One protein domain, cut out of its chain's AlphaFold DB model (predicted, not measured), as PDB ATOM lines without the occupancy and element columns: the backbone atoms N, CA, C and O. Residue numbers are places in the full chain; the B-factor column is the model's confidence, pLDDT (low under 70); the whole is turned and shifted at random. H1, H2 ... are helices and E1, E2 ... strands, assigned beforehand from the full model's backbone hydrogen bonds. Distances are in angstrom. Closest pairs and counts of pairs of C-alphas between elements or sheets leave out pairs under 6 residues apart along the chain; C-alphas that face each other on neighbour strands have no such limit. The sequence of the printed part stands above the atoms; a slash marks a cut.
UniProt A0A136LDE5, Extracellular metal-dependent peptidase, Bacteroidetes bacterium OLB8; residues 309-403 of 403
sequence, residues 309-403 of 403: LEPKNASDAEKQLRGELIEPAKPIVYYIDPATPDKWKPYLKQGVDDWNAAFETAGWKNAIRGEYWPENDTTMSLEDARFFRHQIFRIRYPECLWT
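What this domain is: This is residues 309 to 403 of the 403 residues of the protein "Extracellular metal-dependent peptidase" of Bacteroidetes bacterium OLB8 (UniProt A0A136LDE5). With little regular structure, a small parallel sheet, order E2, E1, E3, has H2 over E2 on one face; H3 continues H2's line, and H1 sits off at one end. The 95 printed residues hold H1, E1, H2, H3, E2, E3 in order, mixed, with 36 in named elements. It is only just loose, close to compact, radius of gyration of the C-alphas 15.0 A, spanning 43 by 25 by 25 A.

Where its parts are: H1, residues 314 to 321, begins at C-alpha 314 (-82.793, 22.246, 52.744). E1 is residues 332 to 336, 12.9 A; H2, 345 to 353, 12.4 A; H3, 356 to 361; E2, 368 to 372, 13.7 A. E3, residues 388 to 390, ends at C-alpha 390 (-104.042, -1.672, 48.964).

How they stand to each other: E1 is parallel to E2, N 334 and O 369 being 2.9 A apart, and to E3, N 335 and O 388 3.1 A, both within hydrogen-bond range. H2 is on the sheet, height over the sheet 6.5 A, along the strands; its closest C-alphas with E2 are Lys 349 and Gly 370, 4.6 A. E1, H2 H3, E2 make a strand-helix-strand unit, parallel neighbour strands with helices between, its crossover right-handed. H1 is not on the sheet. In H1, H2 and H3 every O i to N i+4 pair is within hydrogen-bond range.

The domain as a whole: The farthest C-alphas, Glu 318 and Pro 341, are 43.4 A apart. The printed part has no cut; E2 to E3 is a long link. Residues 388 to 403 are under 70 in pLDDT.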
ATOM      1  N   LEU A 309     -91.862  12.113  46.986       88.44
ATOM      2  CA  LEU A 309     -90.829  12.111  48.023       88.44
ATOM      3  C   LEU A 309     -90.027  13.412  47.964       88.44
ATOM      4  O   LEU A 309     -89.480  13.765  46.917       88.44
ATOM      5  N   GLU A 310     -89.994  14.123  49.086       88.81
ATOM      6  CA  GLU A 310     -89.319  15.412  49.252       88.81
ATOM      7  C   GLU A 310     -88.513  15.396  50.560       88.81
ATOM      8  O   GLU A 310     -88.981  14.811  51.542       88.81
ATOM      9  N   PRO A 311     -87.317  16.011  50.604       91.81
ATOM     10  CA  PRO A 311     -86.562  16.174  51.844       91.81
ATOM     11  C   PRO A 311     -87.345  16.999  52.873       91.81
ATOM     12  O   PRO A 311     -88.130  17.875  52.505       91.81
ATOM     13  N   LYS A 312     -87.112  16.759  54.169       91.00
ATOM     14  CA  LYS A 312     -87.766  17.514  55.258       91.00
ATOM     15  C   LYS A 312     -87.368  18.994  55.264       91.00
ATOM     16  O   LYS A 312     -88.172  19.845  55.636       91.00
ATOM     17  N   ASN A 313     -86.129  19.300  54.886       92.56
ATOM     18  CA  ASN A 313     -85.558  20.646  54.892       92.56
ATOM     19  C   ASN A 313     -84.409  20.761  53.868       92.56
ATOM     20  O   ASN A 313     -84.004  19.772  53.253       92.56
ATOM     21  N   ALA A 314     -83.883  21.977  53.685       91.88
ATOM     22  CA  ALA A 314     -82.793  22.246  52.744       91.88
ATOM     23  C   ALA A 314     -81.487  21.512  53.104       91.88
ATOM     24  O   ALA A 314     -80.800  21.030  52.209       91.88
ATOM     25  N   SER A 315     -81.178  21.352  54.395       92.06
ATOM     26  CA  SER A 315     -79.982  20.624  54.838       92.06
ATOM     27  C   SER A 315     -80.045  19.142  54.460       92.06
ATOM     28  O   SER A 315     -79.059  18.580  53.986       92.06
ATOM     29  N   ASP A 316     -81.214  18.511  54.594       90.94
ATOM     30  CA  ASP A 316     -81.428  17.134  54.152       90.94
ATOM     31  C   ASP A 316     -81.350  17.023  52.624       90.94
ATOM     32  O   ASP A 316     -80.786  16.062  52.108       90.94
ATOM     33  N   ALA A 317     -81.827  18.027  51.884       89.56
ATOM     34  CA  ALA A 317     -81.649  18.065  50.433       89.56
ATOM     35  C   ALA A 317     -80.160  18.100  50.037       89.56
ATOM     36  O   ALA A 317     -79.746  17.381  49.130       89.56
ATOM     37  N   GLU A 318     -79.336  18.883  50.737       92.00
ATOM     38  CA  GLU A 318     -77.887  18.922  50.509       92.00
ATOM     39  C   GLU A 318     -77.198  17.600  50.873       92.00
ATOM     40  O   GLU A 318     -76.338  17.137  50.126       92.00
ATOM     41  N   LYS A 319     -77.590  16.966  51.986       91.88
ATOM     42  CA  LYS A 319     -77.121  15.620  52.368       91.88
ATOM     43  C   LYS A 319     -77.433  14.596  51.283       91.88
ATOM     44  O   LYS A 319     -76.548  13.856  50.860       91.88
ATOM     45  N   GLN A 320     -78.659  14.613  50.767       89.56
ATOM     46  CA  GLN A 320     -79.074  13.720  49.691       89.56
ATOM     47  C   GLN A 320     -78.261  13.939  48.410       89.56
ATOM     48  O   GLN A 320     -77.873  12.974  47.757       89.56
ATOM     49  N   LEU A 321     -77.949  15.193  48.061       89.06
ATOM     50  CA  LEU A 321     -77.089  15.513  46.913       89.06
ATOM     51  C   LEU A 321     -75.647  15.015  47.087       89.06
ATOM     52  O   LEU A 321     -74.989  14.714  46.093       89.06
ATOM     53  N   ARG A 322     -75.168  14.885  48.329       92.50
ATOM     54  CA  ARG A 322     -73.876  14.257  48.657       92.50
ATOM     55  C   ARG A 322     -73.931  12.726  48.704       92.50
ATOM     56  O   ARG A 322     -72.908  12.099  48.960       92.50
ATOM     57  N   GLY A 323     -75.093  12.123  48.446       89.50
ATOM     58  CA  GLY A 323     -75.291  10.673  48.480       89.50
ATOM     59  C   GLY A 323     -75.565  10.108  49.876       89.50
ATOM     60  O   GLY A 323     -75.546   8.892  50.050       89.50
ATOM     61  N   GLU A 324     -75.825  10.955  50.873       92.44
ATOM     62  CA  GLU A 324     -76.215  10.505  52.209       92.44
ATOM     63  C   GLU A 324     -77.694  10.076  52.231       92.44
ATOM     64  O   GLU A 324     -78.551  10.676  51.577       92.44
ATOM     65  N   LEU A 325     -78.008   9.052  53.029       92.62
ATOM     66  CA  LEU A 325     -79.378   8.578  53.213       92.62
ATOM     67  C   LEU A 325     -80.182   9.552  54.081       92.62
ATOM     68  O   LEU A 325     -79.817   9.817  55.228       92.62
ATOM     69  N   ILE A 326     -81.320  10.017  53.565       94.81
ATOM     70  CA  ILE A 326     -82.241  10.897  54.296       94.81
ATOM     71  C   ILE A 326     -83.644  10.306  54.389       94.81
ATOM     72  O   ILE A 326     -84.068   9.528  53.540       94.81
ATOM     73  N   GLU A 327     -84.403  10.711  55.401       93.44
ATOM     74  CA  GLU A 327     -85.816  10.347  55.496       93.44
ATOM     75  C   GLU A 327     -86.704  11.356  54.758       93.44
ATOM     76  O   GLU A 327     -86.490  12.570  54.883       93.44
ATOM     77  N   PRO A 328     -87.744  10.901  54.040       92.56
ATOM     78  CA  PRO A 328     -88.667  11.810  53.378       92.56
ATOM     79  C   PRO A 328     -89.515  12.597  54.380       92.56
ATOM     80  O   PRO A 328     -89.823  12.139  55.481       92.56
ATOM     81  N   ALA A 329     -89.960  13.780  53.957       91.06
ATOM     82  CA  ALA A 329     -90.920  14.598  54.691       91.06
ATOM     83  C   ALA A 329     -92.237  13.856  54.941       91.06
ATOM     84  O   ALA A 329     -92.835  13.983  56.009       91.06
ATOM     85  N   LYS A 330     -92.672  13.066  53.957       89.12
ATOM     86  CA  LYS A 330     -93.837  12.190  54.044       89.12
ATOM     87  C   LYS A 330     -93.460  10.802  53.525       89.12
ATOM     88  O   LYS A 330     -93.256  10.661  52.319       89.12
ATOM     89  N   PRO A 331     -93.322   9.798  54.403       89.75
ATOM     90  CA  PRO A 331     -93.087   8.427  53.976       89.75
ATOM     91  C   PRO A 331     -94.347   7.831  53.343       89.75
ATOM     92  O   PRO A 331     -95.472   8.210  53.673       89.75
ATOM     93  N   ILE A 332     -94.150   6.861  52.456       89.44
ATOM     94  CA  ILE A 332     -95.217   6.083  51.834       89.44
ATOM     95  C   ILE A 332     -95.648   5.014  52.837       89.44
ATOM     96  O   ILE A 332     -94.879   4.117  53.172       89.44
ATOM     97  N   VAL A 333     -96.880   5.099  53.326       88.75
ATOM     98  CA  VAL A 333     -97.412   4.138  54.299       88.75
ATOM     99  C   VAL A 333     -98.525   3.347  53.645       88.75
ATOM    100  O   VAL A 333     -99.538   3.931  53.272       88.75
ATOM    101  N   TYR A 334     -98.353   2.036  53.516       85.88
ATOM    102  CA  TYR A 334     -99.403   1.137  53.048       85.88
ATOM    103  C   TYR A 334    -100.094   0.480  54.230       85.88
ATOM    104  O   TYR A 334     -99.468  -0.289  54.952       85.88
ATOM    105  N   TYR A 335    -101.396   0.713  54.378       86.69
ATOM    106  CA  TYR A 335    -102.189  -0.043  55.334       86.69
ATOM    107  C   TYR A 335    -102.715  -1.329  54.697       86.69
ATOM    108  O   TYR A 335    -103.345  -1.310  53.631       86.69
ATOM    109  N   ILE A 336    -102.461  -2.449  55.367       85.31
ATOM    110  CA  ILE A 336    -102.975  -3.762  54.986       85.31
ATOM    111  C   ILE A 336    -104.459  -3.820  55.343       85.31
ATOM    112  O   ILE A 336    -104.845  -3.542  56.479       85.31
ATOM    113  N   ASP A 337    -105.287  -4.179  54.357       83.62
ATOM    114  CA  ASP A 337    -106.739  -4.285  54.516       83.62
ATOM    115  C   ASP A 337    -107.073  -5.281  55.642       83.62
ATOM    116  O   ASP A 337    -106.570  -6.412  55.594       83.62
ATOM    117  N   PRO A 338    -107.916  -4.917  56.628       84.00
ATOM    118  CA  PRO A 338    -108.333  -5.836  57.687       84.00
ATOM    119  C   PRO A 338    -109.019  -7.100  57.147       84.00
ATOM    120  O   PRO A 338    -108.920  -8.152  57.771       84.00
ATOM    121  N   ALA A 339    -109.629  -7.040  55.954       84.94
ATOM    122  CA  ALA A 339    -110.216  -8.200  55.280       84.94
ATOM    123  C   ALA A 339    -109.176  -9.199  54.730       84.94
ATOM    124  O   ALA A 339    -109.538 -10.276  54.252       84.94
ATOM    125  N   THR A 340    -107.885  -8.860  54.768       85.06
ATOM    126  CA  THR A 340    -106.806  -9.780  54.396       85.06
ATOM    127  C   THR A 340    -106.727 -10.919  55.416       85.06
ATOM    128  O   THR A 340    -106.632 -10.638  56.606       85.06
ATOM    129  N   PRO A 341    -106.682 -12.200  55.004       90.06
ATOM    130  CA  PRO A 341    -106.482 -13.305  55.941       90.06
ATOM    131  C   PRO A 341    -105.186 -13.157  56.750       90.06
ATOM    132  O   PRO A 341    -104.130 -12.889  56.171       90.06
ATOM    133  N   ASP A 342    -105.239 -13.409  58.061       92.50
ATOM    134  CA  ASP A 342    -104.111 -13.176  58.982       92.50
ATOM    135  C   ASP A 342    -102.827 -13.896  58.571       92.50
ATOM    136  O   ASP A 342    -101.741 -13.336  58.689       92.50
ATOM    137  N   LYS A 343    -102.944 -15.091  57.980       94.69
ATOM    138  CA  LYS A 343    -101.793 -15.846  57.462       94.69
ATOM    139  C   LYS A 343    -100.971 -15.088  56.415       94.69
ATOM    140  O   LYS A 343     -99.794 -15.382  56.256       94.69
ATOM    141  N   TRP A 344    -101.574 -14.145  55.688       93.12
ATOM    142  CA  TRP A 344    -100.906 -13.373  54.637       93.12
ATOM    143  C   TRP A 344    -100.407 -12.011  55.116       93.12
ATOM    144  O   TRP A 344     -99.482 -11.468  54.514       93.12
ATOM    145  N   LYS A 345    -100.980 -11.464  56.198       90.38
ATOM    146  CA  LYS A 345    -100.652 -10.125  56.713       90.38
ATOM    147  C   LYS A 345     -99.138  -9.924  56.949       90.38
ATOM    148  O   LYS A 345     -98.622  -8.929  56.436       90.38
ATOM    149  N   PRO A 346     -98.393 -10.845  57.602       94.94
ATOM    150  CA  PRO A 346     -96.953 -10.672  57.816       94.94
ATOM    151  C   PRO A 346     -96.153 -10.611  56.513       94.94
ATOM    152  O   PRO A 346     -95.282  -9.761  56.365       94.94
ATOM    153  N   TYR A 347     -96.484 -11.463  55.538       94.88
ATOM    154  CA  TYR A 347     -95.772 -11.528  54.259       94.88
ATOM    155  C   TYR A 347     -96.053 -10.315  53.371       94.88
ATOM    156  O   TYR A 347     -95.161  -9.846  52.672       94.88
ATOM    157  N   LEU A 348     -97.276  -9.775  53.413       91.12
ATOM    158  CA  LEU A 348     -97.593  -8.528  52.715       91.12
ATOM    159  C   LEU A 348     -96.855  -7.343  53.334       91.12
ATOM    160  O   LEU A 348     -96.338  -6.509  52.597       91.12
ATOM    161  N   LYS A 349     -96.775  -7.286  54.670       92.56
ATOM    162  CA  LYS A 349     -96.005  -6.251  55.364       92.56
ATOM    163  C   LYS A 349     -94.528  -6.325  54.974       92.56
ATOM    164  O   LYS A 349     -93.976  -5.327  54.526       92.56
ATOM    165  N   GLN A 350     -93.944  -7.520  55.065       94.88
ATOM    166  CA  GLN A 350     -92.568  -7.801  54.658       94.88
ATOM    167  C   GLN A 350     -92.320  -7.369  53.207       94.88
ATOM    168  O   GLN A 350     -91.406  -6.599  52.953       94.88
ATOM    169  N   GLY A 351     -93.179  -7.771  52.266       94.50
ATOM    170  CA  GLY A 351     -93.004  -7.431  50.852       94.50
ATOM    171  C   GLY A 351     -93.063  -5.928  50.554       94.50
ATOM    172  O   GLY A 351     -92.410  -5.467  49.619       94.50
ATOM    173  N   VAL A 352     -93.818  -5.151  51.342       91.56
ATOM    174  CA  VAL A 352     -93.796  -3.680  51.267       91.56
ATOM    175  C   VAL A 352     -92.499  -3.127  51.858       91.56
ATOM    176  O   VAL A 352     -91.888  -2.240  51.262       91.56
ATOM    177  N   ASP A 353     -92.077  -3.637  53.012       93.12
ATOM    178  CA  ASP A 353     -90.876  -3.171  53.705       93.12
ATOM    179  C   ASP A 353     -89.594  -3.495  52.914       93.12
ATOM    180  O   ASP A 353     -88.667  -2.683  52.904       93.12
ATOM    181  N   ASP A 354     -89.568  -4.605  52.170       95.06
ATOM    182  CA  ASP A 354     -88.447  -5.032  51.321       95.06
ATOM    183  C   ASP A 354     -88.144  -4.024  50.192       95.06
ATOM    184  O   ASP A 354     -87.015  -3.943  49.700       95.06
ATOM    185  N   TRP A 355     -89.114  -3.184  49.799       93.19
ATOM    186  CA  TRP A 355     -88.877  -2.107  48.828       93.19
ATOM    187  C   TRP A 355     -87.937  -1.022  49.366       93.19
ATOM    188  O   TRP A 355     -87.384  -0.265  48.563       93.19
ATOM    189  N   ASN A 356     -87.706  -0.943  50.685       93.94
ATOM    190  CA  ASN A 356     -86.758   0.018  51.248       93.94
ATOM    191  C   ASN A 356     -85.350  -0.147  50.671       93.94
ATOM    192  O   ASN A 356     -84.719   0.869  50.424       93.94
ATOM    193  N   ALA A 357     -84.895  -1.357  50.331       94.62
ATOM    194  CA  ALA A 357     -83.573  -1.546  49.719       94.62
ATOM    195  C   ALA A 357     -83.415  -0.767  48.393       94.62
ATOM    196  O   ALA A 357     -82.376  -0.160  48.109       94.62
ATOM    197  N   ALA A 358     -84.480  -0.719  47.584       92.56
ATOM    198  CA  ALA A 358     -84.500   0.070  46.356       92.56
ATOM    199  C   ALA A 358     -84.565   1.581  46.646       92.56
ATOM    200  O   ALA A 358     -83.919   2.373  45.958       92.56
ATOM    201  N   PHE A 359     -85.314   1.991  47.675       93.19
ATOM    202  CA  PHE A 359     -85.383   3.391  48.101       93.19
ATOM    203  C   PHE A 359     -84.069   3.892  48.711       93.19
ATOM    204  O   PHE A 359     -83.678   5.023  48.428       93.19
ATOM    205  N   GLU A 360     -83.349   3.051  49.449       94.12
ATOM    206  CA  GLU A 360     -82.031   3.345  50.012       94.12
ATOM    207  C   GLU A 360     -81.007   3.563  48.902       94.12
ATOM    208  O   GLU A 360     -80.289   4.562  48.912       94.12
ATOM    209  N   THR A 361     -81.031   2.728  47.859       91.56
ATOM    210  CA  THR A 361     -80.216   2.939  46.647       91.56
ATOM    211  C   THR A 361     -80.542   4.277  45.965       91.56
ATOM    212  O   THR A 361     -79.677   4.911  45.365       91.56
ATOM    213  N   ALA A 362     -81.790   4.740  46.078       88.62
ATOM    214  CA  ALA A 362     -82.241   6.039  45.584       88.62
ATOM    215  C   ALA A 362     -82.004   7.209  46.568       88.62
ATOM    216  O   ALA A 362     -82.488   8.314  46.311       88.62
ATOM    217  N   GLY A 363     -81.282   6.992  47.675       92.06
ATOM    218  CA  GLY A 363     -80.941   8.024  48.657       92.06
ATOM    219  C   GLY A 363     -82.008   8.273  49.729       92.06
ATOM    220  O   GLY A 363     -82.001   9.334  50.357       92.06
ATOM    221  N   TRP A 364     -82.946   7.342  49.928       94.56
ATOM    222  CA  TRP A 364     -84.023   7.461  50.911       94.56
ATOM    223  C   TRP A 364     -83.975   6.361  51.966       94.56
ATOM    224  O   TRP A 364     -84.004   5.180  51.648       94.56
ATOM    225  N   LYS A 365     -84.019   6.752  53.236       93.94
ATOM    226  CA  LYS A 365     -84.184   5.850  54.375       93.94
ATOM    227  C   LYS A 365     -85.643   5.824  54.826       93.94
ATOM    228  O   LYS A 365     -86.284   6.876  54.855       93.94
ATOM    229  N   ASN A 366     -86.151   4.649  55.212       91.94
ATOM    230  CA  ASN A 366     -87.513   4.469  55.744       91.94
ATOM    231  C   ASN A 366     -88.597   5.102  54.848       91.94
ATOM    232  O   ASN A 366     -89.556   5.715  55.325       91.94
ATOM    233  N   ALA A 367     -88.402   5.021  53.530       91.50
ATOM    234  CA  ALA A 367     -89.217   5.749  52.566       91.50
ATOM    235  C   ALA A 367     -90.606   5.141  52.402       91.50
ATOM    236  O   ALA A 367     -91.562   5.852  52.091       91.50
ATOM    237  N   ILE A 368     -90.697   3.828  52.595       91.88
ATOM    238  CA  ILE A 368     -91.905   3.036  52.441       91.88
ATOM    239  C   ILE A 368     -92.054   2.103  53.640       91.88
ATOM    240  O   ILE A 368     -91.064   1.583  54.146       91.88
ATOM    241  N   ARG A 369     -93.282   1.890  54.111       91.19
ATOM    242  CA  ARG A 369     -93.558   0.861  55.117       91.19
ATOM    243  C   ARG A 369     -94.959   0.288  55.002       91.19
ATOM    244  O   ARG A 369     -95.901   0.998  54.638       91.19
ATOM    245  N   GLY A 370     -95.082  -0.991  55.330       90.19
ATOM    246  CA  GLY A 370     -96.356  -1.657  55.554       90.19
ATOM    247  C   GLY A 370     -96.800  -1.494  57.005       90.19
ATOM    248  O   GLY A 370     -96.003  -1.678  57.921       90.19
ATOM    249  N   GLU A 371     -98.074  -1.188  57.217       89.75
ATOM    250  CA  GLU A 371     -98.705  -1.064  58.533       89.75
ATOM    251  C   GLU A 371    -100.018  -1.849  58.566       89.75
ATOM    252  O   GLU A 371    -100.684  -2.037  57.544       89.75
ATOM    253  N   TYR A 372    -100.423  -2.302  59.748       89.25
ATOM    254  CA  TYR A 372    -101.753  -2.881  59.927       89.25
ATOM    255  C   TYR A 372    -102.785  -1.773  60.114       89.25
ATOM    256  O   TYR A 372    -102.505  -0.752  60.741       89.25
ATOM    257  N   TRP A 373    -103.982  -1.962  59.555       85.69
ATOM    258  CA  TRP A 373    -105.069  -1.014  59.765       85.69
ATOM    259  C   TRP A 373    -105.442  -0.944  61.259       85.69
ATOM    260  O   TRP A 373    -105.725  -1.989  61.853       85.69
ATOM    261  N   PRO A 374    -105.468   0.247  61.882       84.81
ATOM    262  CA  PRO A 374    -105.852   0.382  63.281       84.81
ATOM    263  C   PRO A 374    -107.378   0.286  63.415       84.81
ATOM    264  O   PRO A 374    -108.096   1.269  63.256       84.81
ATOM    265  N   GLU A 375    -107.893  -0.910  63.709       79.75
ATOM    266  CA  GLU A 375    -109.344  -1.181  63.757       79.75
ATOM    267  C   GLU A 375    -110.106  -0.337  64.792       79.75
ATOM    268  O   GLU A 375    -111.285  -0.045  64.598       79.75
ATOM    269  N   ASN A 376    -109.430   0.110  65.854       82.69
ATOM    270  CA  ASN A 376    -110.031   0.890  66.937       82.69
ATOM    271  C   ASN A 376    -109.936   2.415  66.740       82.69
ATOM    272  O   ASN A 376    -110.442   3.165  67.574       82.69
ATOM    273  N   ASP A 377    -109.286   2.894  65.674       81.62
ATOM    274  CA  ASP A 377    -109.135   4.330  65.433       81.62
ATOM    275  C   ASP A 377    -110.317   4.881  64.625       81.62
ATOM    276  O   ASP A 377    -110.375   4.795  63.398       81.62
ATOM    277  N   THR A 378    -111.264   5.509  65.324       79.50
ATOM    278  CA  THR A 378    -112.449   6.123  64.708       79.50
ATOM    279  C   THR A 378    -112.144   7.378  63.886       79.50
ATOM    280  O   THR A 378    -113.033   7.893  63.206       79.50
ATOM    281  N   THR A 379    -110.924   7.919  63.967       78.62
ATOM    282  CA  THR A 379    -110.492   9.074  63.162       78.62
ATOM    283  C   THR A 379    -110.019   8.666  61.769       78.62
ATOM    284  O   THR A 379    -109.924   9.512  60.873       78.62
ATOM    285  N   MET A 380    -109.768   7.370  61.568       79.50
ATOM    286  CA  MET A 380    -109.323   6.802  60.309       79.50
ATOM    287  C   MET A 380    -110.481   6.130  59.576       79.50
ATOM    288  O   MET A 380    -111.297   5.410  60.144       79.50
ATOM    289  N   SER A 381    -110.541   6.353  58.268       82.06
ATOM    290  CA  SER A 381    -111.481   5.668  57.389       82.06
ATOM    291  C   SER A 381    -110.747   5.140  56.177       82.06
ATOM    292  O   SER A 381    -109.912   5.827  55.593       82.06
ATOM    293  N   LEU A 382    -111.119   3.936  55.757       77.44
ATOM    294  CA  LEU A 382    -110.633   3.315  54.527       77.44
ATOM    295  C   LEU A 382    -111.095   4.066  53.266       77.44
ATOM    296  O   LEU A 382    -110.611   3.779  52.174       77.44
ATOM    297  N   GLU A 383    -112.046   4.989  53.417       79.19
ATOM    298  CA  GLU A 383    -112.556   5.868  52.363       79.19
ATOM    299  C   GLU A 383    -111.888   7.267  52.397       79.19
ATOM    300  O   GLU A 383    -112.121   8.079  51.508       79.19
ATOM    301  N   ASP A 384    -111.043   7.574  53.388       83.06
ATOM    302  CA  ASP A 384    -110.309   8.847  53.465       83.06
ATOM    303  C   ASP A 384    -109.035   8.784  52.609       83.06
ATOM    304  O   ASP A 384    -108.152   7.956  52.835       83.06
ATOM    305  N   ALA A 385    -108.914   9.689  51.635       83.00
ATOM    306  CA  ALA A 385    -107.816   9.686  50.671       83.00
ATOM    307  C   ALA A 385    -106.445  10.019  51.288       83.00
ATOM    308  O   ALA A 385    -105.427   9.851  50.615       83.00
ATOM    309  N   ARG A 386    -106.396  10.475  52.548       81.75
ATOM    310  CA  ARG A 386    -105.144  10.662  53.299       81.75
ATOM    311  C   ARG A 386    -104.490   9.338  53.696       81.75
ATOM    312  O   ARG A 386    -103.294   9.326  53.979       81.75
ATOM    313  N   PHE A 387    -105.255   8.246  53.747       77.75
ATOM    314  CA  PHE A 387    -104.766   6.935  54.163       77.75
ATOM    315  C   PHE A 387    -104.776   5.965  52.978       77.75
ATOM    316  O   PHE A 387    -105.798   5.743  52.330       77.75
ATOM    317  N   PHE A 388    -103.622   5.372  52.673       60.44
ATOM    318  CA  PHE A 388    -103.494   4.468  51.532       60.44
ATOM    319  C   PHE A 388    -104.004   3.063  51.863       60.44
ATOM    320  O   PHE A 388    -103.461   2.382  52.733       60.44
ATOM    321  N   ARG A 389    -104.995   2.595  51.096       52.72
ATOM    322  CA  ARG A 389    -105.450   1.198  51.062       52.72
ATOM    323  C   ARG A 389    -104.837   0.477  49.858       52.72
ATOM    324  O   ARG A 389    -104.944   0.972  48.736       52.72
ATOM    325  N   HIS A 390    -104.290  -0.724  50.056       48.34
ATOM    326  CA  HIS A 390    -104.042  -1.672  48.964       48.34
ATOM    327  C   HIS A 390    -105.001  -2.862  49.103       48.34
ATOM    328  O   HIS A 390    -104.903  -3.625  50.058       48.34
ATOM    329  N   GLN A 391    -105.922  -3.031  48.151       36.22
ATOM    330  CA  GLN A 391    -106.446  -4.363  47.851       36.22
ATOM    331  C   GLN A 391    -105.516  -4.967  46.806       36.22
ATOM    332  O   GLN A 391    -105.164  -4.299  45.836       36.22
ATOM    333  N   ILE A 392    -105.051  -6.178  47.109       27.83
ATOM    334  CA  ILE A 392    -104.035  -6.966  46.409       27.83
ATOM    335  C   ILE A 392    -104.165  -6.766  44.888       27.83
ATOM    336  O   ILE A 392    -105.071  -7.287  44.249       27.83
ATOM    337  N   PHE A 393    -103.250  -5.955  44.354       25.98
ATOM    338  CA  PHE A 393    -103.156  -5.446  42.986       25.98
ATOM    339  C   PHE A 393    -104.139  -4.336  42.575       25.98
ATOM    340  O   PHE A 393    -105.265  -4.568  42.144       25.98
ATOM    341  N   ARG A 394    -103.538  -3.134  42.501       29.50
ATOM    342  CA  ARG A 394    -103.746  -2.052  41.511       29.50
ATOM    343  C   ARG A 394    -104.411  -0.801  42.071       29.50
ATOM    344  O   ARG A 394    -105.622  -0.663  41.974       29.50
ATOM    345  N   ILE A 395    -103.615   0.209  42.458       36.91
ATOM    346  CA  ILE A 395    -104.111   1.592  42.450       36.91
ATOM    347  C   ILE A 395    -103.053   2.628  42.029       36.91
ATOM    348  O   ILE A 395    -101.899   2.580  42.436       36.91
ATOM    349  N   ARG A 396    -103.499   3.574  41.191       40.41
ATOM    350  CA  ARG A 396    -102.837   4.810  40.750       40.41
ATOM    351  C   ARG A 396    -103.626   5.968  41.406       40.41
ATOM    352  O   ARG A 396    -104.808   6.110  41.100       40.41
ATOM    353  N   TYR A 397    -103.032   6.728  42.331       50.41
ATOM    354  CA  TYR A 397    -103.712   7.736  43.187       50.41
ATOM    355  C   TYR A 397    -103.048   9.135  43.090       50.41
ATOM    356  O   TYR A 397    -101.992   9.248  42.462       50.41
ATOM    357  N   PRO A 398    -103.657  10.214  43.639       40.94
ATOM    358  CA  PRO A 398    -103.288  11.606  43.361       40.94
ATOM    359  C   PRO A 398    -101.940  12.051  43.929       40.94
ATOM    360  O   PRO A 398    -101.454  13.085  43.502       40.94
ATOM    361  N   GLU A 399    -101.308  11.293  44.829       39.06
ATOM    362  CA  GLU A 399     -99.909  11.552  45.217       39.06
ATOM    363  C   GLU A 399     -98.891  10.929  44.248       39.06
ATOM    364  O   GLU A 399     -97.710  11.274  44.282       39.06
ATOM    365  N   CYS A 400     -99.338  10.016  43.375       41.22
ATOM    366  CA  CYS A 400     -98.530   9.452  42.292       41.22
ATOM    367  C   CYS A 400     -98.692  10.222  40.974       41.22
ATOM    368  O   CYS A 400     -97.855  10.136  40.075       41.22
ATOM    369  N   LEU A 401     -99.835  10.883  40.818       38.75
ATOM    370  CA  LEU A 401    -100.234  11.601  39.619       38.75
ATOM    371  C   LEU A 401    -100.021  13.092  39.871       38.75
ATOM    372  O   LEU A 401    -100.263  13.563  40.969       38.75
ATOM    373  N   TRP A 402     -99.660  13.835  38.833       41.69
ATOM    374  CA  TRP A 402     -99.639  15.306  38.814       41.69
ATOM    375  C   TRP A 402     -98.323  15.952  39.232       41.69
ATOM    376  O   TRP A 402     -98.186  16.680  40.214       41.69
ATOM    377  N   THR A 403     -97.362  15.649  38.367       34.75
ATOM    378  CA  THR A 403     -96.510  16.610  37.671       34.75
ATOM    379  C   THR A 403     -97.319  17.653  36.905       34.75
ATOM    380  O   THR A 403     -98.147  17.219  36.069       34.75
TER     381      THR A 403